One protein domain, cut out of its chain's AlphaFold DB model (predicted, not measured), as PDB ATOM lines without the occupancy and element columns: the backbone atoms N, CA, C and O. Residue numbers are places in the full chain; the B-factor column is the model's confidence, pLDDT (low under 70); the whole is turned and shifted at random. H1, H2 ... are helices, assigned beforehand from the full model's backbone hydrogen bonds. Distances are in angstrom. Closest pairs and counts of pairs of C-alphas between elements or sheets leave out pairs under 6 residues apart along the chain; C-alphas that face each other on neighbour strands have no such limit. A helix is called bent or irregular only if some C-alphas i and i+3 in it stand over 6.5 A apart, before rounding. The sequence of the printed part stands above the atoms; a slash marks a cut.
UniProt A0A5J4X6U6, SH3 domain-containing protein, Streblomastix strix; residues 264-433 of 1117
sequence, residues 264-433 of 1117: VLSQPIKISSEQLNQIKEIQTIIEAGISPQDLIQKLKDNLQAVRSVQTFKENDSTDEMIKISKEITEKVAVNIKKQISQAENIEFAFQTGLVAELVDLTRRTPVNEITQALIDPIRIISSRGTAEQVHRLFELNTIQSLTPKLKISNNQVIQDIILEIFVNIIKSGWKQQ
ATOM      1  N   VAL A 264     193.097 194.150 142.153       73.94
ATOM      2  CA  VAL A 264     192.853 193.519 140.847       73.94
ATOM      3  C   VAL A 264     192.302 192.102 141.017       73.94
ATOM      4  O   VAL A 264     193.033 191.133 141.214       73.94
ATOM      5  N   LEU A 265     190.981 191.971 140.873       89.38
ATOM      6  CA  LEU A 265     190.309 190.677 140.722       89.38
ATOM      7  C   LEU A 265     190.954 189.873 139.578       89.38
ATOM      8  O   LEU A 265     191.067 190.365 138.453       89.38
ATOM      9  N   SER A 266     191.340 188.622 139.847       90.88
ATOM     10  CA  SER A 266     191.908 187.737 138.821       90.88
ATOM     11  C   SER A 266     190.916 187.483 137.675       90.88
ATOM     12  O   SER A 266     189.699 187.613 137.831       90.88
ATOM     13  N   GLN A 267     191.408 187.090 136.497       89.31
ATOM     14  CA  GLN A 267     190.501 186.721 135.405       89.31
ATOM     15  C   GLN A 267     189.667 185.477 135.788       89.31
ATOM     16  O   GLN A 267     190.206 184.556 136.405       89.31
ATOM     17  N   PRO A 268     188.364 185.418 135.447       90.69
ATOM     18  CA  PRO A 268     187.542 184.228 135.662       90.69
ATOM     19  C   PRO A 268     188.130 182.983 134.978       90.69
ATOM     20  O   PRO A 268     188.384 182.986 133.773       90.69
ATOM     21  N   ILE A 269     188.328 181.908 135.742       91.50
ATOM     22  CA  ILE A 269     188.922 180.653 135.265       91.50
ATOM     23  C   ILE A 269     187.790 179.723 134.822       91.50
ATOM     24  O   ILE A 269     186.835 179.511 135.565       91.50
ATOM     25  N   LYS A 270     187.867 179.128 133.625       91.94
ATOM     26  CA  LYS A 270     186.842 178.163 133.189       91.94
ATOM     27  C   LYS A 270     186.871 176.918 134.083       91.94
ATOM     28  O   LYS A 270     187.906 176.268 134.195       91.94
ATOM     29  N   ILE A 271     185.726 176.589 134.683       94.69
ATOM     30  CA  ILE A 271     185.558 175.504 135.661       94.69
ATOM     31  C   ILE A 271     184.488 174.527 135.171       94.69
ATOM     32  O   ILE A 271     183.456 174.945 134.648       94.69
ATOM     33  N   SER A 272     184.733 173.226 135.332       94.50
ATOM     34  CA  SER A 272     183.766 172.169 135.020       94.50
ATOM     35  C   SER A 272     182.795 171.910 136.181       94.50
ATOM     36  O   SER A 272     183.100 172.189 137.342       94.50
ATOM     37  N   SER A 273     181.633 171.310 135.890       93.69
ATOM     38  CA  SER A 273     180.688 170.859 136.931       93.69
ATOM     39  C   SER A 273     181.339 169.873 137.920       93.69
ATOM     40  O   SER A 273     181.047 169.893 139.114       93.69
ATOM     41  N   GLU A 274     182.283 169.052 137.454       94.12
ATOM     42  CA  GLU A 274     183.032 168.108 138.293       94.12
ATOM     43  C   GLU A 274     183.957 168.830 139.288       94.12
ATOM     44  O   GLU A 274     183.900 168.558 140.485       94.12
ATOM     45  N   GLN A 275     184.735 169.818 138.830       94.88
ATOM     46  CA  GLN A 275     185.573 170.656 139.702       94.88
ATOM     47  C   GLN A 275     184.733 171.429 140.730       94.88
ATOM     48  O   GLN A 275     185.118 171.557 141.891       94.88
ATOM     49  N   LEU A 276     183.559 171.921 140.326       94.94
ATOM     50  CA  LEU A 276     182.653 172.639 141.220       94.94
ATOM     51  C   LEU A 276     182.048 171.715 142.296       94.94
ATOM     52  O   LEU A 276     181.908 172.122 143.451       94.94
ATOM     53  N   ASN A 277     181.746 170.458 141.956       92.88
ATOM     54  CA  ASN A 277     181.331 169.448 142.933       92.88
ATOM     55  C   ASN A 277     182.467 169.078 143.902       92.88
ATOM     56  O   ASN A 277     182.225 169.034 145.108       92.88
ATOM     57  N   GLN A 278     183.708 168.926 143.424       92.00
ATOM     58  CA  GLN A 278     184.879 168.709 144.291       92.00
ATOM     59  C   GLN A 278     185.043 169.846 145.318       92.00
ATOM     60  O   GLN A 278     185.233 169.588 146.506       92.00
ATOM     61  N   ILE A 279     184.875 171.108 144.901       93.31
ATOM     62  CA  ILE A 279     184.881 172.270 145.810       93.31
ATOM     63  C   ILE A 279     183.776 172.164 146.875       93.31
ATOM     64  O   ILE A 279     184.026 172.390 148.063       93.31
ATOM     65  N   LYS A 280     182.553 171.795 146.474       92.31
ATOM     66  CA  LYS A 280     181.414 171.607 147.389       92.31
ATOM     67  C   LYS A 280     181.647 170.480 148.406       92.31
ATOM     68  O   LYS A 280     181.208 170.608 149.552       92.31
ATOM     69  N   GLU A 281     182.326 169.403 148.016       86.56
ATOM     70  CA  GLU A 281     182.693 168.300 148.913       86.56
ATOM     71  C   GLU A 281     183.771 168.721 149.919       86.56
ATOM     72  O   GLU A 281     183.563 168.556 151.124       86.56
ATOM     73  N   ILE A 282     184.852 169.365 149.456       77.94
ATOM     74  CA  ILE A 282     185.966 169.861 150.291       77.94
ATOM     75  C   ILE A 282     185.470 170.755 151.438       77.94
ATOM     76  O   ILE A 282     185.983 170.678 152.555       77.94
ATOM     77  N   GLN A 283     184.426 171.556 151.215       75.12
ATOM     78  CA  GLN A 283     183.831 172.405 152.257       75.12
ATOM     79  C   GLN A 283     183.242 171.644 153.447       75.12
ATOM     80  O   GLN A 283     183.084 172.229 154.513       75.12
ATOM     81  N   THR A 284     182.929 170.363 153.279       76.44
ATOM     82  CA  THR A 284     182.417 169.492 154.348       76.44
ATOM     83  C   THR A 284     183.555 168.914 155.206       76.44
ATOM     84  O   THR A 284     183.303 168.376 156.275       76.44
ATOM     85  N   ILE A 285     184.811 169.036 154.754       68.31
ATOM     86  CA  ILE A 285     186.017 168.476 155.397       68.31
ATOM     87  C   ILE A 285     186.801 169.556 156.176       68.31
ATOM     88  O   ILE A 285     187.632 169.242 157.023       68.31
ATOM     89  N   ILE A 286     186.511 170.838 155.934       70.44
ATOM     90  CA  ILE A 286     187.239 172.017 156.450       70.44
ATOM     91  C   ILE A 286     187.253 172.161 157.995       70.44
ATOM     92  O   ILE A 286     187.933 173.033 158.531       70.44
ATOM     93  N   GLU A 287     186.552 171.304 158.738       66.00
ATOM     94  CA  GLU A 287     186.348 171.448 160.185       66.00
ATOM     95  C   GLU A 287     187.488 170.911 161.079       66.00
ATOM     96  O   GLU A 287     187.455 171.161 162.284       66.00
ATOM     97  N   ALA A 288     188.513 170.241 160.530       70.06
ATOM     98  CA  ALA A 288     189.623 169.684 161.316       70.06
ATOM     99  C   ALA A 288     191.025 170.013 160.750       70.06
ATOM    100  O   ALA A 288     191.405 169.547 159.679       70.06
ATOM    101  N   GLY A 289     191.827 170.756 161.525       81.75
ATOM    102  CA  GLY A 289     193.297 170.778 161.412       81.75
ATOM    103  C   GLY A 289     193.943 171.668 160.338       81.75
ATOM    104  O   GLY A 289     195.155 171.592 160.167       81.75
ATOM    105  N   ILE A 290     193.188 172.504 159.618       90.25
ATOM    106  CA  ILE A 290     193.744 173.457 158.635       90.25
ATOM    107  C   ILE A 290     194.126 174.770 159.343       90.25
ATOM    108  O   ILE A 290     193.381 175.228 160.211       90.25
ATOM    109  N   SER A 291     195.252 175.394 158.970       92.62
ATOM    110  CA  SER A 291     195.626 176.720 159.491       92.62
ATOM    111  C   SER A 291     194.605 177.800 159.074       92.62
ATOM    112  O   SER A 291     193.999 177.683 158.001       92.62
ATOM    113  N   PRO A 292     194.399 178.872 159.865       91.50
ATOM    114  CA  PRO A 292     193.529 179.982 159.465       91.50
ATOM    115  C   PRO A 292     193.918 180.581 158.104       91.50
ATOM    116  O   PRO A 292     193.044 180.903 157.299       91.50
ATOM    117  N   GLN A 293     195.220 180.651 157.814       93.19
ATOM    118  CA  GLN A 293     195.779 181.166 156.566       93.19
ATOM    119  C   GLN A 293     195.407 180.286 155.361       93.19
ATOM    120  O   GLN A 293     194.782 180.762 154.410       93.19
ATOM    121  N   ASP A 294     195.710 178.985 155.416       93.31
ATOM    122  CA  ASP A 294     195.370 178.036 154.344       93.31
ATOM    123  C   ASP A 294     193.857 177.974 154.105       93.31
ATOM    124  O   ASP A 294     193.390 177.778 152.980       93.31
ATOM    125  N   LEU A 295     193.070 178.134 155.172       93.56
ATOM    126  CA  LEU A 295     191.621 178.175 155.094       93.56
ATOM    127  C   LEU A 295     191.120 179.460 154.420       93.56
ATOM    128  O   LEU A 295     190.289 179.375 153.519       93.56
ATOM    129  N   ILE A 296     191.637 180.636 154.785       94.44
ATOM    130  CA  ILE A 296     191.293 181.912 154.133       94.44
ATOM    131  C   ILE A 296     191.619 181.870 152.632       94.44
ATOM    132  O   ILE A 296     190.771 182.241 151.815       94.44
ATOM    133  N   GLN A 297     192.780 181.327 152.258       95.00
ATOM    134  CA  GLN A 297     193.165 181.154 150.856       95.00
ATOM    135  C   GLN A 297     192.210 180.196 150.114       95.00
ATOM    136  O   GLN A 297     191.677 180.553 149.064       95.00
ATOM    137  N   LYS A 298     191.859 179.039 150.694       94.56
ATOM    138  CA  LYS A 298     190.845 178.130 150.113       94.56
ATOM    139  C   LYS A 298     189.456 178.770 149.998       94.56
ATOM    140  O   LYS A 298     188.726 178.490 149.049       94.56
ATOM    141  N   LEU A 299     189.059 179.624 150.944       95.00
ATOM    142  CA  LEU A 299     187.785 180.350 150.877       95.00
ATOM    143  C   LEU A 299     187.783 181.364 149.721       95.00
ATOM    144  O   LEU A 299     186.770 181.469 149.030       95.00
ATOM    145  N   LYS A 300     188.910 182.037 149.454       95.62
ATOM    146  CA  LYS A 300     189.091 182.921 148.288       95.62
ATOM    147  C   LYS A 300     188.978 182.134 146.984       95.62
ATOM    148  O   LYS A 300     188.198 182.522 146.117       95.62
ATOM    149  N   ASP A 301     189.681 181.012 146.863       95.06
ATOM    150  CA  ASP A 301     189.658 180.177 145.653       95.06
ATOM    151  C   ASP A 301     188.238 179.652 145.357       95.06
ATOM    152  O   ASP A 301     187.777 179.667 144.211       95.06
ATOM    153  N   ASN A 302     187.479 179.304 146.402       95.12
ATOM    154  CA  ASN A 302     186.065 178.947 146.281       95.12
ATOM    155  C   ASN A 302     185.197 180.119 145.777       95.12
ATOM    156  O   ASN A 302     184.298 179.899 144.963       95.12
ATOM    157  N   LEU A 303     185.446 181.359 146.221       95.88
ATOM    158  CA  LEU A 303     184.738 182.536 145.698       95.88
ATOM    159  C   LEU A 303     185.113 182.841 144.240       95.88
ATOM    160  O   LEU A 303     184.230 183.171 143.447       95.88
ATOM    161  N   GLN A 304     186.376 182.651 143.851       95.81
ATOM    162  CA  GLN A 304     186.807 182.766 142.451       95.81
ATOM    163  C   GLN A 304     186.121 181.726 141.557       95.81
ATOM    164  O   GLN A 304     185.726 182.034 140.425       95.81
ATOM    165  N   ALA A 305     185.894 180.517 142.077       95.75
ATOM    166  CA  ALA A 305     185.122 179.497 141.382       95.75
ATOM    167  C   ALA A 305     183.650 179.901 141.187       95.75
ATOM    168  O   ALA A 305     183.125 179.807 140.074       95.75
ATOM    169  N   VAL A 306     183.004 180.440 142.229       95.94
ATOM    170  CA  VAL A 306     181.645 181.007 142.140       95.94
ATOM    171  C   VAL A 306     181.582 182.151 141.128       95.94
ATOM    172  O   VAL A 306     180.688 182.167 140.279       95.94
ATOM    173  N   ARG A 307     182.540 183.090 141.167       95.69
ATOM    174  CA  ARG A 307     182.627 184.198 140.203       95.69
ATOM    175  C   ARG A 307     182.697 183.677 138.777       95.69
ATOM    176  O   ARG A 307     182.005 184.206 137.915       95.69
ATOM    177  N   SER A 308     183.488 182.639 138.534       95.00
ATOM    178  CA  SER A 308     183.634 182.047 137.206       95.00
ATOM    179  C   SER A 308     182.296 181.537 136.667       95.00
ATOM    180  O   SER A 308     181.846 182.009 135.625       95.00
ATOM    181  N   VAL A 309     181.587 180.690 137.422       95.12
ATOM    182  CA  VAL A 309     180.250 180.184 137.037       95.12
ATOM    183  C   VAL A 309     179.252 181.319 136.762       95.12
ATOM    184  O   VAL A 309     178.439 181.215 135.847       95.12
ATOM    185  N   GLN A 310     179.332 182.410 137.531       93.12
ATOM    186  CA  GLN A 310     178.424 183.561 137.452       93.12
ATOM    187  C   GLN A 310     178.826 184.636 136.419       93.12
ATOM    188  O   GLN A 310     178.084 185.603 136.254       93.12
ATOM    189  N   THR A 311     179.988 184.525 135.763       90.88
ATOM    190  CA  THR A 311     180.478 185.522 134.781       90.88
ATOM    191  C   THR A 311     180.607 184.984 133.358       90.88
ATOM    192  O   THR A 311     180.560 185.776 132.414       90.88
ATOM    193  N   PHE A 312     180.710 183.665 133.164       89.62
ATOM    194  CA  PHE A 312     180.514 183.068 131.841       89.62
ATOM    195  C   PHE A 312     179.049 183.215 131.387       89.62
ATOM    196  O   PHE A 312     178.130 183.308 132.200       89.62
ATOM    197  N   LYS A 313     178.836 183.305 130.067       75.56
ATOM    198  CA  LYS A 313     177.507 183.549 129.480       75.56
ATOM    199  C   LYS A 313     176.565 182.376 129.767       75.56
ATOM    200  O   LYS A 313     177.020 181.245 129.886       75.56
ATOM    201  N   GLU A 314     175.257 182.632 129.764       64.56
ATOM    202  CA  GLU A 314     174.196 181.638 130.042       64.56
ATOM    203  C   GLU A 314     174.317 180.335 129.223       64.56
ATOM    204  O   GLU A 314     173.896 179.281 129.681       64.56
ATOM    205  N   ASN A 315     174.949 180.373 128.044       69.38
ATOM    206  CA  ASN A 315     175.179 179.193 127.204       69.38
ATOM    207  C   ASN A 315     176.298 178.249 127.707       69.38
ATOM    208  O   ASN A 315     176.384 177.123 127.222       69.38
ATOM    209  N   ASP A 316     177.181 178.700 128.608       82.88
ATOM    210  CA  ASP A 316     178.350 177.948 129.104       82.88
ATOM    211  C   ASP A 316     178.163 177.381 130.531       82.88
ATOM    212  O   ASP A 316     178.904 176.476 130.923       82.88
ATOM    213  N   SER A 317     177.193 177.885 131.304       90.31
ATOM    214  CA  SER A 317     176.914 177.470 132.692       90.31
ATOM    215  C   SER A 317     175.590 176.709 132.780       90.31
ATOM    216  O   SER A 317     174.545 177.243 132.426       90.31
ATOM    217  N   THR A 318     175.602 175.474 133.290       93.25
ATOM    218  CA  THR A 318     174.364 174.697 133.484       93.25
ATOM    219  C   THR A 318     173.590 175.153 134.726       93.25
ATOM    220  O   THR A 318     174.185 175.623 135.699       93.25
ATOM    221  N   ASP A 319     172.269 174.932 134.751       92.81
ATOM    222  CA  ASP A 319     171.426 175.175 135.939       92.81
ATOM    223  C   ASP A 319     171.961 174.466 137.197       92.81
ATOM    224  O   ASP A 319     171.881 174.985 138.312       92.81
ATOM    225  N   GLU A 320     172.550 173.281 137.014       94.62
ATOM    226  CA  GLU A 320     173.208 172.519 138.073       94.62
ATOM    227  C   GLU A 320     174.435 173.260 138.627       94.62
ATOM    228  O   GLU A 320     174.548 173.422 139.842       94.62
ATOM    229  N   MET A 321     175.313 173.785 137.763       95.06
ATOM    230  CA  MET A 321     176.462 174.594 138.188       95.06
ATOM    231  C   MET A 321     176.014 175.869 138.912       95.06
ATOM    232  O   MET A 321     176.573 176.213 139.955       95.06
ATOM    233  N   ILE A 322     174.968 176.542 138.420       93.38
ATOM    234  CA  ILE A 322     174.392 177.725 139.076       93.38
ATOM    235  C   ILE A 322     173.881 177.357 140.475       93.38
ATOM    236  O   ILE A 322     174.227 178.037 141.447       93.38
ATOM    237  N   LYS A 323     173.123 176.260 140.611       95.31
ATOM    238  CA  LYS A 323     172.635 175.759 141.904       95.31
ATOM    239  C   LYS A 323     173.781 175.438 142.869       95.31
ATOM    240  O   LYS A 323     173.770 175.925 143.999       95.31
ATOM    241  N   ILE A 324     174.789 174.682 142.430       94.81
ATOM    242  CA  ILE A 324     175.955 174.337 143.256       94.81
ATOM    243  C   ILE A 324     176.702 175.612 143.685       94.81
ATOM    244  O   ILE A 324     177.084 175.728 144.848       94.81
ATOM    245  N   SER A 325     176.851 176.607 142.800       95.06
ATOM    246  CA  SER A 325     177.509 177.882 143.134       95.06
ATOM    247  C   SER A 325     176.802 178.654 144.261       95.06
ATOM    248  O   SER A 325     177.467 179.302 145.072       95.06
ATOM    249  N   LYS A 326     175.466 178.552 144.361       94.81
ATOM    250  CA  LYS A 326     174.672 179.152 145.447       94.81
ATOM    251  C   LYS A 326     174.886 178.420 146.775       94.81
ATOM    252  O   LYS A 326     175.149 179.067 147.783       94.81
ATOM    253  N   GLU A 327     174.885 177.087 146.761       94.69
ATOM    254  CA  GLU A 327     175.192 176.269 147.949       94.69
ATOM    255  C   GLU A 327     176.627 176.514 148.467       94.69
ATOM    256  O   GLU A 327     176.845 176.652 149.672       94.69
ATOM    257  N   ILE A 328     177.602 176.629 147.556       94.25
ATOM    258  CA  ILE A 328     178.993 177.020 147.851       94.25
ATOM    259  C   ILE A 328     179.040 178.424 148.468       94.25
ATOM    260  O   ILE A 328     179.723 178.624 149.469       94.25
ATOM    261  N   THR A 329     178.305 179.387 147.902       95.00
ATOM    262  CA  THR A 329     178.272 180.782 148.377       95.00
ATOM    263  C   THR A 329     177.854 180.880 149.844       95.00
ATOM    264  O   THR A 329     178.539 181.527 150.636       95.00
ATOM    265  N   GLU A 330     176.757 180.222 150.227       94.06
ATOM    266  CA  GLU A 330     176.240 180.278 151.600       94.06
ATOM    267  C   GLU A 330     177.216 179.653 152.606       94.06
ATOM    268  O   GLU A 330     177.538 180.272 153.624       94.06
ATOM    269  N   LYS A 331     177.753 178.463 152.295       94.31
ATOM    270  CA  LYS A 331     178.751 177.780 153.134       94.31
ATOM    271  C   LYS A 331     180.034 178.595 153.291       94.31
ATOM    272  O   LYS A 331     180.550 178.725 154.402       94.31
ATOM    273  N   VAL A 332     180.553 179.155 152.196       94.38
ATOM    274  CA  VAL A 332     181.767 179.982 152.218       94.38
ATOM    275  C   VAL A 332     181.548 181.223 153.070       94.38
ATOM    276  O   VAL A 332     182.369 181.490 153.938       94.38
ATOM    277  N   ALA A 333     180.435 181.938 152.908       95.38
ATOM    278  CA  ALA A 333     180.182 183.156 153.673       95.38
ATOM    279  C   ALA A 333     180.090 182.904 155.195       95.38
ATOM    280  O   ALA A 333     180.670 183.657 155.984       95.38
ATOM    281  N   VAL A 334     179.457 181.799 155.616       95.00
ATOM    282  CA  VAL A 334     179.439 181.360 157.027       95.00
ATOM    283  C   VAL A 334     180.850 181.029 157.535       95.00
ATOM    284  O   VAL A 334     181.216 181.440 158.639       95.00
ATOM    285  N   ASN A 335     181.667 180.342 156.733       93.94
ATOM    286  CA  ASN A 335     183.041 180.012 157.109       93.94
ATOM    287  C   ASN A 335     183.955 181.244 157.169       93.94
ATOM    288  O   ASN A 335     184.714 181.368 158.128       93.94
ATOM    289  N   ILE A 336     183.838 182.194 156.230       95.38
ATOM    290  CA  ILE A 336     184.553 183.479 156.290       95.38
ATOM    291  C   ILE A 336     184.213 184.174 157.608       95.38
ATOM    292  O   ILE A 336     185.123 184.473 158.375       95.38
ATOM    293  N   LYS A 337     182.916 184.346 157.923       96.06
ATOM    294  CA  LYS A 337     182.432 184.963 159.173       96.06
ATOM    295  C   LYS A 337     183.087 184.356 160.425       96.06
ATOM    296  O   LYS A 337     183.443 185.095 161.344       96.06
ATOM    297  N   LYS A 338     183.250 183.026 160.461       94.25
ATOM    298  CA  LYS A 338     183.926 182.305 161.552       94.25
ATOM    299  C   LYS A 338     185.408 182.689 161.650       94.25
ATOM    300  O   LYS A 338     185.850 183.021 162.743       94.25
ATOM    301  N   GLN A 339     186.144 182.700 160.535       94.56
ATOM    302  CA  GLN A 339     187.582 183.014 160.527       94.56
ATOM    303  C   GLN A 339     187.872 184.481 160.866       94.56
ATOM    304  O   GLN A 339     188.624 184.768 161.795       94.56
ATOM    305  N   ILE A 340     187.221 185.430 160.186       94.81
ATOM    306  CA  ILE A 340     187.488 186.872 160.357       94.81
ATOM    307  C   ILE A 340     186.945 187.459 161.672       94.81
ATOM    308  O   ILE A 340     186.960 188.671 161.877       94.81
ATOM    309  N   SER A 341     186.412 186.621 162.566       92.62
ATOM    310  CA  SER A 341     186.021 187.052 163.909       92.62
ATOM    311  C   SER A 341     187.238 187.413 164.777       92.62
ATOM    312  O   SER A 341     187.086 188.202 165.710       92.62
ATOM    313  N   GLN A 342     188.430 186.894 164.460       91.00
ATOM    314  CA  GLN A 342     189.710 187.319 165.040       91.00
ATOM    315  C   GLN A 342     190.313 188.462 164.209       91.00
ATOM    316  O   GLN A 342     190.279 188.407 162.981       91.00
ATOM    317  N   ALA A 343     190.880 189.483 164.862       91.06
ATOM    318  CA  ALA A 343     191.411 190.668 164.178       91.06
ATOM    319  C   ALA A 343     192.610 190.347 163.261       91.06
ATOM    320  O   ALA A 343     192.689 190.865 162.151       91.06
ATOM    321  N   GLU A 344     193.484 189.430 163.683       92.75
ATOM    322  CA  GLU A 344     194.629 188.925 162.904       92.75
ATOM    323  C   GLU A 344     194.216 188.344 161.535       92.75
ATOM    324  O   GLU A 344     194.857 188.594 160.514       92.75
ATOM    325  N   ASN A 345     193.073 187.655 161.484       96.06
ATOM    326  CA  ASN A 345     192.541 187.038 160.270       96.06
ATOM    327  C   ASN A 345     191.926 188.059 159.296       96.06
ATOM    328  O   ASN A 345     191.726 187.731 158.125       96.06
ATOM    329  N   ILE A 346     191.615 189.282 159.745       96.56
ATOM    330  CA  ILE A 346     191.106 190.348 158.868       96.56
ATOM    331  C   ILE A 346     192.224 190.831 157.942       96.56
ATOM    332  O   ILE A 346     191.999 190.937 156.738       96.56
ATOM    333  N   GLU A 347     193.429 191.054 158.471       95.31
ATOM    334  CA  GLU A 347     194.574 191.484 157.661       95.31
ATOM    335  C   GLU A 347     194.914 190.437 156.596       95.31
ATOM    336  O   GLU A 347     194.978 190.746 155.407       95.31
ATOM    337  N   PHE A 348     194.994 189.163 156.990       95.00
ATOM    338  CA  PHE A 348     195.258 188.079 156.045       95.00
ATOM    339  C   PHE A 348     194.149 187.922 154.980       95.00
ATOM    340  O   PHE A 348     194.423 187.571 153.828       95.00
ATOM    341  N   ALA A 349     192.890 188.242 155.306       96.69
ATOM    342  CA  ALA A 349     191.803 188.285 154.325       96.69
ATOM    343  C   ALA A 349     191.964 189.424 153.295       96.69
ATOM    344  O   ALA A 349     191.567 189.252 152.138       96.69
ATOM    345  N   PHE A 350     192.550 190.568 153.671       95.06
ATOM    346  CA  PHE A 350     192.929 191.608 152.705       95.06
ATOM    347  C   PHE A 350     194.128 191.177 151.864       95.06
ATOM    348  O   PHE A 350     194.047 191.246 150.642       95.06
ATOM    349  N   GLN A 351     195.192 190.675 152.494       94.06
ATOM    350  CA  GLN A 351     196.425 190.260 151.809       94.06
ATOM    351  C   GLN A 351     196.191 189.160 150.770       94.06
ATOM    352  O   GLN A 351     196.751 189.192 149.678       94.06
ATOM    353  N   THR A 352     195.310 188.204 151.068       95.06
ATOM    354  CA  THR A 352     194.908 187.172 150.099       95.06
ATOM    355  C   THR A 352     193.960 187.687 149.017       95.06
ATOM    356  O   THR A 352     193.749 186.987 148.029       95.06
ATOM    357  N   GLY A 353     193.357 188.869 149.159       95.88
ATOM    358  CA  GLY A 353     192.307 189.367 148.264       95.88
ATOM    359  C   GLY A 353     190.928 188.728 148.489       95.88
ATOM    360  O   GLY A 353     190.009 188.970 147.705       95.88
ATOM    361  N   LEU A 354     190.737 187.947 149.565       96.75
ATOM    362  CA  LEU A 354     189.435 187.371 149.934       96.75
ATOM    363  C   LEU A 354     188.351 188.455 150.076       96.75
ATOM    364  O   LEU A 354     187.204 188.246 149.677       96.75
ATOM    365  N   VAL A 355     188.709 189.622 150.622       97.31
ATOM    366  CA  VAL A 355     187.770 190.745 150.789       97.31
ATOM    367  C   VAL A 355     187.302 191.301 149.440       97.31
ATOM    368  O   VAL A 355     186.113 191.574 149.282       97.31
ATOM    369  N   ALA A 356     188.190 191.404 148.447       96.75
ATOM    370  CA  ALA A 356     187.832 191.862 147.104       96.75
ATOM    371  C   ALA A 356     186.851 190.891 146.422       96.75
ATOM    372  O   ALA A 356     185.839 191.326 145.870       96.75
ATOM    373  N   GLU A 357     187.088 189.578 146.535       97.44
ATOM    374  CA  GLU A 357     186.168 188.543 146.037       97.44
ATOM    375  C   GLU A 357     184.796 188.592 146.726       97.44
ATOM    376  O   GLU A 357     183.760 188.427 146.079       97.44
ATOM    377  N   LEU A 358     184.766 188.854 148.037       97.50
ATOM    378  CA  LEU A 358     183.527 188.980 148.803       97.50
ATOM    379  C   LEU A 358     182.717 190.219 148.382       97.50
ATOM    380  O   LEU A 358     181.505 190.121 148.170       97.50
ATOM    381  N   VAL A 359     183.370 191.375 148.221       97.38
ATOM    382  CA  VAL A 359     182.714 192.606 147.751       97.38
ATOM    383  C   VAL A 359     182.202 192.426 146.318       97.38
ATOM    384  O   VAL A 359     181.037 192.725 146.047       97.38
ATOM    385  N   ASP A 360     183.002 191.844 145.420       97.25
ATOM    386  CA  ASP A 360     182.581 191.519 144.054       97.25
ATOM    387  C   ASP A 360     181.388 190.550 144.008       97.25
ATOM    388  O   ASP A 360     180.446 190.757 143.235       97.25
ATOM    389  N   LEU A 361     181.379 189.529 144.865       96.62
ATOM    390  CA  LEU A 361     180.238 188.634 144.994       96.62
ATOM    391  C   LEU A 361     178.979 189.407 145.409       96.62
ATOM    392  O   LEU A 361     177.980 189.330 144.696       96.62
ATOM    393  N   THR A 362     179.023 190.228 146.469       96.69
ATOM    394  CA  THR A 362     177.850 191.039 146.867       96.69
ATOM    395  C   THR A 362     177.374 191.977 145.757       96.69
ATOM    396  O   THR A 362     176.167 192.152 145.568       96.69
ATOM    397  N   ARG A 363     178.304 192.548 144.977       96.69
ATOM    398  CA  ARG A 363     178.011 193.392 143.815       96.69
ATOM    399  C   ARG A 363     177.206 192.621 142.768       96.69
ATOM    400  O   ARG A 363     176.171 193.128 142.328       96.69
ATOM    401  N   ARG A 364     177.628 191.399 142.422       95.00
ATOM    402  CA  ARG A 364     177.002 190.551 141.390       95.00
ATOM    403  C   ARG A 364     175.728 189.830 141.847       95.00
ATOM    404  O   ARG A 364     174.839 189.642 141.023       95.00
ATOM    405  N   THR A 365     175.579 189.481 143.128       95.50
ATOM    406  CA  THR A 365     174.364 188.825 143.653       95.50
ATOM    407  C   THR A 365     173.108 189.683 143.407       95.50
ATOM    408  O   THR A 365     173.102 190.859 143.789       95.50
ATOM    409  N   PRO A 366     172.025 189.149 142.808       95.56
ATOM    410  CA  PRO A 366     170.774 189.886 142.616       95.56
ATOM    411  C   PRO A 366     170.197 190.457 143.919       95.56
ATOM    412  O   PRO A 366     170.387 189.906 145.001       95.56
ATOM    413  N   VAL A 367     169.455 191.567 143.825       95.94
ATOM    414  CA  VAL A 367     168.893 192.274 144.997       95.94
ATOM    415  C   VAL A 367     168.028 191.345 145.859       95.94
ATOM    416  O   VAL A 367     168.131 191.369 147.076       95.94
ATOM    417  N   ASN A 368     167.223 190.486 145.236       95.00
ATOM    418  CA  ASN A 368     166.363 189.500 145.897       95.00
ATOM    419  C   ASN A 368     167.095 188.238 146.400       95.00
ATOM    420  O   ASN A 368     166.460 187.416 147.052       95.00
ATOM    421  N   GLU A 369     168.383 188.069 146.088       95.06
ATOM    422  CA  GLU A 369     169.187 186.894 146.466       95.06
ATOM    423  C   GLU A 369     170.279 187.203 147.501       95.06
ATOM    424  O   GLU A 369     170.939 186.285 147.983       95.06
ATOM    425  N   ILE A 370     170.493 188.472 147.871       96.88
ATOM    426  CA  ILE A 370     171.441 188.793 148.942       96.88
ATOM    427  C   ILE A 370     170.897 188.254 150.275       96.88
ATOM    428  O   ILE A 370     169.735 188.462 150.636       96.88
ATOM    429  N   THR A 371     171.747 187.555 151.021       96.62
ATOM    430  CA  THR A 371     171.411 186.978 152.325       96.62
ATOM    431  C   THR A 371     172.188 187.679 153.433       96.62
ATOM    432  O   THR A 371     173.241 188.271 153.195       96.62
ATOM    433  N   GLN A 372     171.702 187.579 154.675       96.50
ATOM    434  CA  GLN A 372     172.456 188.067 155.831       96.50
ATOM    435  C   GLN A 372     173.829 187.381 155.932       96.50
ATOM    436  O   GLN A 372     174.819 188.052 156.205       96.50
ATOM    437  N   ALA A 373     173.901 186.071 155.669       96.31
ATOM    438  CA  ALA A 373     175.149 185.310 155.725       96.31
ATOM    439  C   ALA A 373     176.229 185.882 154.792       96.31
ATOM    440  O   ALA A 373     177.395 185.887 155.166       96.31
ATOM    441  N   LEU A 374     175.839 186.402 153.623       96.88
ATOM    442  CA  LEU A 374     176.751 186.960 152.625       96.88
ATOM    443  C   LEU A 374     177.308 188.350 153.000       96.88
ATOM    444  O   LEU A 374     178.448 188.655 152.663       96.88
ATOM    445  N   ILE A 375     176.545 189.185 153.716       97.81
ATOM    446  CA  ILE A 375     176.978 190.542 154.123       97.81
ATOM    447  C   ILE A 375     177.526 190.619 155.555       97.81
ATOM    448  O   ILE A 375     178.298 191.525 155.869       97.81
ATOM    449  N   ASP A 376     177.174 189.661 156.418       97.81
ATOM    450  CA  ASP A 376     177.675 189.548 157.792       97.81
ATOM    451  C   ASP A 376     179.216 189.626 157.890       97.81
ATOM    452  O   ASP A 376     179.691 190.290 158.818       97.81
ATOM    453  N   PRO A 377     180.019 189.020 156.985       98.19
ATOM    454  CA  PRO A 377     181.466 189.137 157.065       98.19
ATOM    455  C   PRO A 377     181.950 190.557 156.735       98.19
ATOM    456  O   PRO A 377     182.791 191.079 157.459       98.19
ATOM    457  N   ILE A 378     181.362 191.244 155.744       98.44
ATOM    458  CA  ILE A 378     181.685 192.658 155.458       98.44
ATOM    459  C   ILE A 378     181.376 193.535 156.679       98.44
ATOM    460  O   ILE A 378     182.177 194.404 157.026       98.44
ATOM    461  N   ARG A 379     180.272 193.275 157.401       98.19
ATOM    462  CA  ARG A 379     179.995 193.966 158.673       98.19
ATOM    463  C   ARG A 379     181.105 193.731 159.697       98.19
ATOM    464  O   ARG A 379     181.555 194.702 160.307       98.19
ATOM    465  N   ILE A 380     181.566 192.492 159.882       97.69
ATOM    466  CA  ILE A 380     182.658 192.192 160.824       97.69
ATOM    467  C   ILE A 380     183.939 192.939 160.427       97.69
ATOM    468  O   ILE A 380     184.503 193.617 161.281       97.69
ATOM    469  N   ILE A 381     184.336 192.924 159.149       97.62
ATOM    470  CA  ILE A 381     185.501 193.690 158.668       97.62
ATOM    471  C   ILE A 381     185.319 195.184 158.961       97.62
ATOM    472  O   ILE A 381     186.191 195.799 159.560       97.62
ATOM    473  N   SER A 382     184.164 195.762 158.611       97.56
ATOM    474  CA  SER A 382     183.910 197.197 158.811       97.56
ATOM    475  C   SER A 382     183.954 197.634 160.283       97.56
ATOM    476  O   SER A 382     184.301 198.775 160.567       97.56
ATOM    477  N   SER A 383     183.599 196.741 161.216       96.56
ATOM    478  CA  SER A 383     183.466 197.047 162.651       96.56
ATOM    479  C   SER A 383     184.676 196.655 163.501       96.56
ATOM    480  O   SER A 383     184.830 197.190 164.597       96.56
ATOM    481  N   ARG A 384     185.513 195.719 163.032       95.81
ATOM    482  CA  ARG A 384     186.694 195.210 163.755       95.81
ATOM    483  C   ARG A 384     188.024 195.468 163.054       95.81
ATOM    484  O   ARG A 384     189.059 195.312 163.694       95.81
ATOM    485  N   GLY A 385     188.005 195.812 161.770       95.69
ATOM    486  CA  GLY A 385     189.215 196.133 161.025       95.69
ATOM    487  C   GLY A 385     189.890 197.399 161.546       95.69
ATOM    488  O   GLY A 385     189.254 198.269 162.149       95.69
ATOM    489  N   THR A 386     191.192 197.514 161.289       93.81
ATOM    490  CA  THR A 386     191.938 198.758 161.509       93.81
ATOM    491  C   THR A 386     191.335 199.891 160.680       93.81
ATOM    492  O   THR A 386     190.608 199.651 159.711       93.81
ATOM    493  N   ALA A 387     191.658 201.145 161.020       92.12
ATOM    494  CA  ALA A 387     191.253 202.270 160.183       92.12
ATOM    495  C   ALA A 387     191.647 202.011 158.719       92.12
ATOM    496  O   ALA A 387     190.776 202.141 157.859       92.12
ATOM    497  N   GLU A 388     192.894 201.570 158.470       92.56
ATOM    498  CA  GLU A 388     193.450 201.220 157.149       92.56
ATOM    499  C   GLU A 388     192.550 200.263 156.357       92.56
ATOM    500  O   GLU A 388     192.015 200.615 155.303       92.56
ATOM    501  N   GLN A 389     192.305 199.084 156.927       94.62
ATOM    502  CA  GLN A 389     191.477 198.024 156.354       94.62
ATOM    503  C   GLN A 389     190.064 198.507 155.990       94.62
ATOM    504  O   GLN A 389     189.499 198.117 154.967       94.62
ATOM    505  N   VAL A 390     189.481 199.394 156.798       95.75
ATOM    506  CA  VAL A 390     188.126 199.904 156.557       95.75
ATOM    507  C   VAL A 390     188.075 200.951 155.423       95.75
ATOM    508  O   VAL A 390     187.036 201.077 154.772       95.75
ATOM    509  N   HIS A 391     189.175 201.638 155.086       94.69
ATOM    510  CA  HIS A 391     189.268 202.418 153.835       94.69
ATOM    511  C   HIS A 391     189.443 201.535 152.611       94.69
ATOM    512  O   HIS A 391     188.771 201.788 151.615       94.69
ATOM    513  N   ARG A 392     190.212 200.442 152.704       94.88
ATOM    514  CA  ARG A 392     190.304 199.472 151.602       94.88
ATOM    515  C   ARG A 392     188.913 198.938 151.206       94.88
ATOM    516  O   ARG A 392     188.640 198.737 150.027       94.88
ATOM    517  N   LEU A 393     187.958 198.815 152.144       96.94
ATOM    518  CA  LEU A 393     186.541 198.558 151.804       96.94
ATOM    519  C   LEU A 393     185.889 199.681 150.972       96.94
ATOM    520  O   LEU A 393     185.088 199.394 150.077       96.94
ATOM    521  N   PHE A 394     186.175 200.950 151.266       96.38
ATOM    522  CA  PHE A 394     185.693 202.085 150.474       96.38
ATOM    523  C   PHE A 394     186.302 202.088 149.063       96.38
ATOM    524  O   PHE A 394     185.557 202.218 148.092       96.38
ATOM    525  N   GLU A 395     187.611 201.866 148.939       94.44
ATOM    526  CA  GLU A 395     188.330 201.780 147.657       94.44
ATOM    527  C   GLU A 395     187.819 200.625 146.780       94.44
ATOM    528  O   GLU A 395     187.568 200.799 145.585       94.44
ATOM    529  N   LEU A 396     187.506 199.475 147.390       95.94
ATOM    530  CA  LEU A 396     186.811 198.348 146.747       95.94
ATOM    531  C   LEU A 396     185.351 198.656 146.345       95.94
ATOM    532  O   LEU A 396     184.634 197.775 145.869       95.94
ATOM    533  N   ASN A 397     184.891 199.903 146.498       96.94
ATOM    534  CA  ASN A 397     183.547 200.367 146.160       96.94
ATOM    535  C   ASN A 397     182.435 199.589 146.903       96.94
ATOM    536  O   ASN A 397     181.370 199.289 146.346       96.94
ATOM    537  N   THR A 398     182.666 199.238 148.175       97.50
ATOM    538  CA  THR A 398     181.714 198.452 148.988       97.50
ATOM    539  C   THR A 398     180.383 199.182 149.185       97.50
ATOM    540  O   THR A 398     179.318 198.579 149.030       97.50
ATOM    541  N   ILE A 399     180.413 200.492 149.468       97.88
ATOM    542  CA  ILE A 399     179.193 201.293 149.675       97.88
ATOM    543  C   ILE A 399     178.352 201.318 148.389       97.88
ATOM    544  O   ILE A 399     177.146 201.063 148.406       97.88
ATOM    545  N   GLN A 400     179.000 201.559 147.254       97.00
ATOM    546  CA  GLN A 400     178.412 201.598 145.920       97.00
ATOM    547  C   GLN A 400     177.795 200.245 145.546       97.00
ATOM    548  O   GLN A 400     176.677 200.197 145.036       97.00
ATOM    549  N   SER A 401     178.497 199.146 145.842       97.12
ATOM    550  CA  SER A 401     178.072 197.774 145.536       97.12
ATOM    551  C   SER A 401     176.845 197.338 146.341       97.12
ATOM    552  O   SER A 401     175.955 196.666 145.808       97.12
ATOM    553  N   LEU A 402     176.754 197.760 147.606       97.88
ATOM    554  CA  LEU A 402     175.633 197.445 148.496       97.88
ATOM    555  C   LEU A 402     174.453 198.432 148.379       97.88
ATOM    556  O   LEU A 402     173.321 198.055 148.673       97.88
ATOM    557  N   THR A 403     174.660 199.665 147.900       98.00
ATOM    558  CA  THR A 403     173.593 200.687 147.790       98.00
ATOM    559  C   THR A 403     172.365 200.216 146.986       98.00
ATOM    560  O   THR A 403     171.243 200.391 147.468       98.00
ATOM    561  N   PRO A 404     172.491 199.551 145.815       97.44
ATOM    562  CA  PRO A 404     171.346 198.970 145.108       97.44
ATOM    563  C   PRO A 404     170.578 197.917 145.919       97.44
ATOM    564  O   PRO A 404     169.381 197.731 145.697       97.44
ATOM    565  N   LYS A 405     171.249 197.237 146.858       97.38
ATOM    566  CA  LYS A 405     170.678 196.174 147.695       97.38
ATOM    567  C   LYS A 405     169.810 196.731 148.833       97.38
ATOM    568  O   LYS A 405     169.015 195.996 149.399       97.38
ATOM    569  N   LEU A 406     169.841 198.041 149.107       96.50
ATOM    570  CA  LEU A 406     168.888 198.678 150.029       96.50
ATOM    571  C   LEU A 406     167.428 198.603 149.544       96.50
ATOM    572  O   LEU A 406     166.514 198.760 150.348       96.50
ATOM    573  N   LYS A 407     167.178 198.317 148.257       95.25
ATOM    574  CA  LYS A 407     165.825 198.211 147.674       95.25
ATOM    575  C   LYS A 407     165.030 196.959 148.091       95.25
ATOM    576  O   LYS A 407     163.940 196.739 147.569       95.25
ATOM    577  N   ILE A 408     165.542 196.130 149.001       88.06
ATOM    578  CA  ILE A 408     164.872 194.900 149.451       88.06
ATOM    579  C   ILE A 408     163.742 195.252 150.415       88.06
ATOM    580  O   ILE A 408     163.934 195.314 151.626       88.06
ATOM    581  N   SER A 409     162.540 195.433 149.869       76.88
ATOM    582  CA  SER A 409     161.323 195.761 150.625       76.88
ATOM    583  C   SER A 409     161.033 194.801 151.785       76.88
ATOM    584  O   SER A 409     160.465 195.204 152.795       76.88
ATOM    585  N   ASN A 410     161.430 193.531 151.650       83.00
ATOM    586  CA  ASN A 410     160.982 192.455 152.534       83.00
ATOM    587  C   ASN A 410     161.989 192.087 153.640       83.00
ATOM    588  O   ASN A 410     161.644 191.291 154.511       83.00
ATOM    589  N   ASN A 411     163.222 192.618 153.628       93.25
ATOM    590  CA  ASN A 411     164.261 192.240 154.595       93.25
ATOM    591  C   ASN A 411     164.936 193.456 155.245       93.25
ATOM    592  O   ASN A 411     166.031 193.890 154.893       93.25
ATOM    593  N   GLN A 412     164.252 193.945 156.272       94.81
ATOM    594  CA  GLN A 412     164.662 195.057 157.123       94.81
ATOM    595  C   GLN A 412     165.955 194.793 157.917       94.81
ATOM    596  O   GLN A 412     166.685 195.734 158.214       94.81
ATOM    597  N   VAL A 413     166.280 193.528 158.216       96.19
ATOM    598  CA  VAL A 413     167.535 193.160 158.901       96.19
ATOM    599  C   VAL A 413     168.731 193.376 157.972       96.19
ATOM    600  O   VAL A 413     169.729 193.963 158.375       96.19
ATOM    601  N   ILE A 414     168.607 192.973 156.705       96.62
ATOM    602  CA  ILE A 414     169.637 193.208 155.683       96.62
ATOM    603  C   ILE A 414     169.855 194.709 155.445       96.62
ATOM    604  O   ILE A 414     170.998 195.145 155.333       96.62
ATOM    605  N   GLN A 415     168.784 195.509 155.421       97.19
ATOM    606  CA  GLN A 415     168.888 196.965 155.267       97.19
ATOM    607  C   GLN A 415     169.640 197.637 156.430       97.19
ATOM    608  O   GLN A 415     170.504 198.472 156.169       97.19
ATOM    609  N   ASP A 416     169.364 197.266 157.690       97.31
ATOM    610  CA  ASP A 416     170.105 197.807 158.843       97.31
ATOM    611  C   ASP A 416     171.587 197.400 158.805       97.31
ATOM    612  O   ASP A 416     172.447 198.257 158.979       97.31
ATOM    613  N   ILE A 417     171.904 196.141 158.472       97.94
ATOM    614  CA  ILE A 417     173.298 195.667 158.358       97.94
ATOM    615  C   ILE A 417     174.063 196.411 157.252       97.94
ATOM    616  O   ILE A 417     175.225 196.765 157.446       97.94
ATOM    617  N   ILE A 418     173.436 196.685 156.103       98.31
ATOM    618  CA  ILE A 418     174.068 197.466 155.026       98.31
ATOM    619  C   ILE A 418     174.359 198.900 155.491       98.31
ATOM    620  O   ILE A 418     175.456 199.406 155.264       98.31
ATOM    621  N   LEU A 419     173.410 199.554 156.164       98.19
ATOM    622  CA  LEU A 419     173.620 200.913 156.670       98.19
ATOM    623  C   LEU A 419     174.615 200.951 157.844       98.19
ATOM    624  O   LEU A 419     175.355 201.919 157.976       98.19
ATOM    625  N   GLU A 420     174.693 199.897 158.658       97.94
ATOM    626  CA  GLU A 420     175.729 199.717 159.682       97.94
ATOM    627  C   GLU A 420     177.127 199.625 159.048       97.94
ATOM    628  O   GLU A 420     178.028 200.353 159.463       97.94
ATOM    629  N   ILE A 421     177.293 198.821 157.985       98.19
ATOM    630  CA  ILE A 421     178.530 198.778 157.182       98.19
ATOM    631  C   ILE A 421     178.892 200.184 156.679       98.19
ATOM    632  O   ILE A 421     180.054 200.579 156.756       98.19
ATOM    633  N   PHE A 422     177.916 200.964 156.201       98.19
ATOM    634  CA  PHE A 422     178.176 202.315 155.693       98.19
ATOM    635  C   PHE A 422     178.634 203.261 156.806       98.19
ATOM    636  O   PHE A 422     179.660 203.918 156.652       98.19
ATOM    637  N   VAL A 423     177.922 203.302 157.939       97.62
ATOM    638  CA  VAL A 423     178.291 204.120 159.110       97.62
ATOM    639  C   VAL A 423     179.711 203.795 159.581       97.62
ATOM    640  O   VAL A 423     180.488 204.713 159.836       97.62
ATOM    641  N   ASN A 424     180.068 202.511 159.644       97.19
ATOM    642  CA  ASN A 424     181.405 202.072 160.037       97.19
ATOM    643  C   ASN A 424     182.484 202.539 159.043       97.19
ATOM    644  O   ASN A 424     183.509 203.077 159.460       97.19
ATOM    645  N   ILE A 425     182.239 202.399 157.732       96.62
ATOM    646  CA  ILE A 425     183.183 202.835 156.690       96.62
ATOM    647  C   ILE A 425     183.415 204.353 156.734       96.62
ATOM    648  O   ILE A 425     184.563 204.792 156.664       96.62
ATOM    649  N   ILE A 426     182.359 205.154 156.904       96.00
ATOM    650  CA  ILE A 426     182.476 206.617 157.041       96.00
ATOM    651  C   ILE A 426     183.229 206.987 158.332       96.00
ATOM    652  O   ILE A 426     184.229 207.701 158.284       96.00
ATOM    653  N   LYS A 427     182.830 206.450 159.494       93.50
ATOM    654  CA  LYS A 427     183.473 206.776 160.784       93.50
ATOM    655  C   LYS A 427     184.959 206.400 160.839       93.50
ATOM    656  O   LYS A 427     185.735 207.109 161.475       93.50
ATOM    657  N   SER A 428     185.374 205.327 160.168       91.56
ATOM    658  CA  SER A 428     186.795 204.973 160.048       91.56
ATOM    659  C   SER A 428     187.533 205.788 158.980       91.56
ATOM    660  O   SER A 428     188.723 206.048 159.145       91.56
ATOM    661  N   GLY A 429     186.852 206.256 157.927       87.00
ATOM    662  CA  GLY A 429     187.448 207.091 156.877       87.00
ATOM    663  C   GLY A 429     187.972 208.440 157.372       87.00
ATOM    664  O   GLY A 429     189.028 208.895 156.934       87.00
ATOM    665  N   TRP A 430     187.317 209.035 158.372       85.12
ATOM    666  CA  TRP A 430     187.830 210.215 159.079       85.12
ATOM    667  C   TRP A 430     189.198 210.010 159.754       85.12
ATOM    668  O   TRP A 430     189.895 210.988 160.030       85.12
ATOM    669  N   LYS A 431     189.600 208.765 160.040       85.75
ATOM    670  CA  LYS A 431     190.818 208.451 160.804       85.75
ATOM    671  C   LYS A 431     192.081 208.299 159.945       85.75
ATOM    672  O   LYS A 431     193.128 207.972 160.492       85.75
ATOM    673  N   GLN A 432     191.992 208.537 158.635       80.06
ATOM    674  CA  GLN A 432     193.062 208.260 157.664       80.06
ATOM    675  C   GLN A 432     193.747 209.476 157.041       80.06
ATOM    676  O   GLN A 432     194.588 209.329 156.156       80.06
ATOM    677  N   GLN A 433     193.395 210.691 157.459       61.56
ATOM    678  CA  GLN A 433     193.683 211.899 156.678       61.56
ATOM    679  C   GLN A 433     195.185 212.254 156.518       61.56
ATOM    680  O   GLN A 433     195.500 213.221 155.827       61.56
TER     681      GLN A 433
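Overview. This is residues 264 to 433 of the 1117 residues of the protein "SH3 domain-containing protein" of Streblomastix strix (UniProt A0A5J4X6U6). The chain is wound in stacked helical turns, with its long helices in two layers: H1, H3, H6 and H9 side by side in one, H2, H5 and H8 in the other, with the short H4 and H7 leading into H5 and H8. The stack begins at H1, goes on through the hairpin of H2 and H3 and the turn of H4, H5 and H6, and ends with H7, H8 and H9; residues 264 to 272 run past H2 to reach H1. The printed part has 170 residues with nine named helices, H1 to H9 in order, and no named strand; the class is all helix. The whole is compact, with a radius of gyration of the C-alphas of 15.7 A and spans of 47 by 40 by 28 A.

Along the chain. Start at C-alpha 264, at (192.853, 193.519, 140.847), and go on to C-alpha 273 at (180.688, 170.859, 136.931), where H1 begins; it covers residues 273 to 282. H2, residues 292 to 311, measures 28.5 A from first to last C-alpha, and H3, residues 319 to 339, measures 30.4 A. Then come H4, residues 343 to 351, and H5, residues 354 to 364, which measures 15.4 A. H6, residues 372 to 384, is 17.8 A long and only just irregular: C-alphas 374 and 377 are 6.8 A apart. H7 covers residues 387 to 395. H8, residues 398 to 407, is 15.9 A long and also only just irregular, with C-alphas 401 and 404 at 6.8 A. Last, H9 takes residues 412 to 432, 31.3 A, and ends at C-alpha 432, (193.062, 208.260, 157.664).

Arrangement. Begin with the bundle, helices side by side: H1, H2, H3, H5, H6, H8 and H9, up and down, each running against the one before it in the chain. H1 touches H3, which meets it with residues 320 to 328 alone, the same way at 27 degrees, a shallow tilt; their closest C-alphas are those of Ser 273 and Met 321, 5.8 A apart. H2 and H3 are a helical hairpin, closest at the C-alphas of Val 306 and Ser 325, 5.3 A. H3 touches H6 with residues 329 to 337 alone, at C-alphas 337 and 377, 4.8 A. H6 is the hub, touching H3, H5, H7 and H9; it runs the same way as H9 at a shallow tilt of 24 degrees, with C-alphas 379 and 421 closest at 5.2 A. Look next at C-alphas 300 and 354, the closest of H2 and H5, 4.8 A apart, where these two helices touch, and at C-alphas 363 and 401, the closest of H5 and H8, 4.7 A apart, where H5 and H8 touch. H8 and H9 are a second helical hairpin, closest at C-alphas 406 and 415, 5.5 A. H4 touches H2 at C-alphas 349 and 296, 6.4 A, and H7 touches H9 at C-alphas 387 and 428, 5.2 A, at a steep tilt of 64 degrees. H7 and H8 meet only through their link, and H1 is apart from H9. Every O i to N i+4 pair is within hydrogen-bond range in H1, H2, H3 and H5, against 3 of 5 in H4, 7 of 9 in H6, 4 of 5 in H7, 15 of 17 in H9 and 2 of 6 in H8, where 5 of 7 O i to N i+3 pairs are.

Size, cuts and confidence. The two C-alphas farthest apart, those of Glu 274 and Gln 433, stand 48.7 A from each other. The printed part has no cut, and no link is long. The mean pLDDT of the printed part is 92.7; look for values under 70 at residues 285, 287, 314 to 315 and 433.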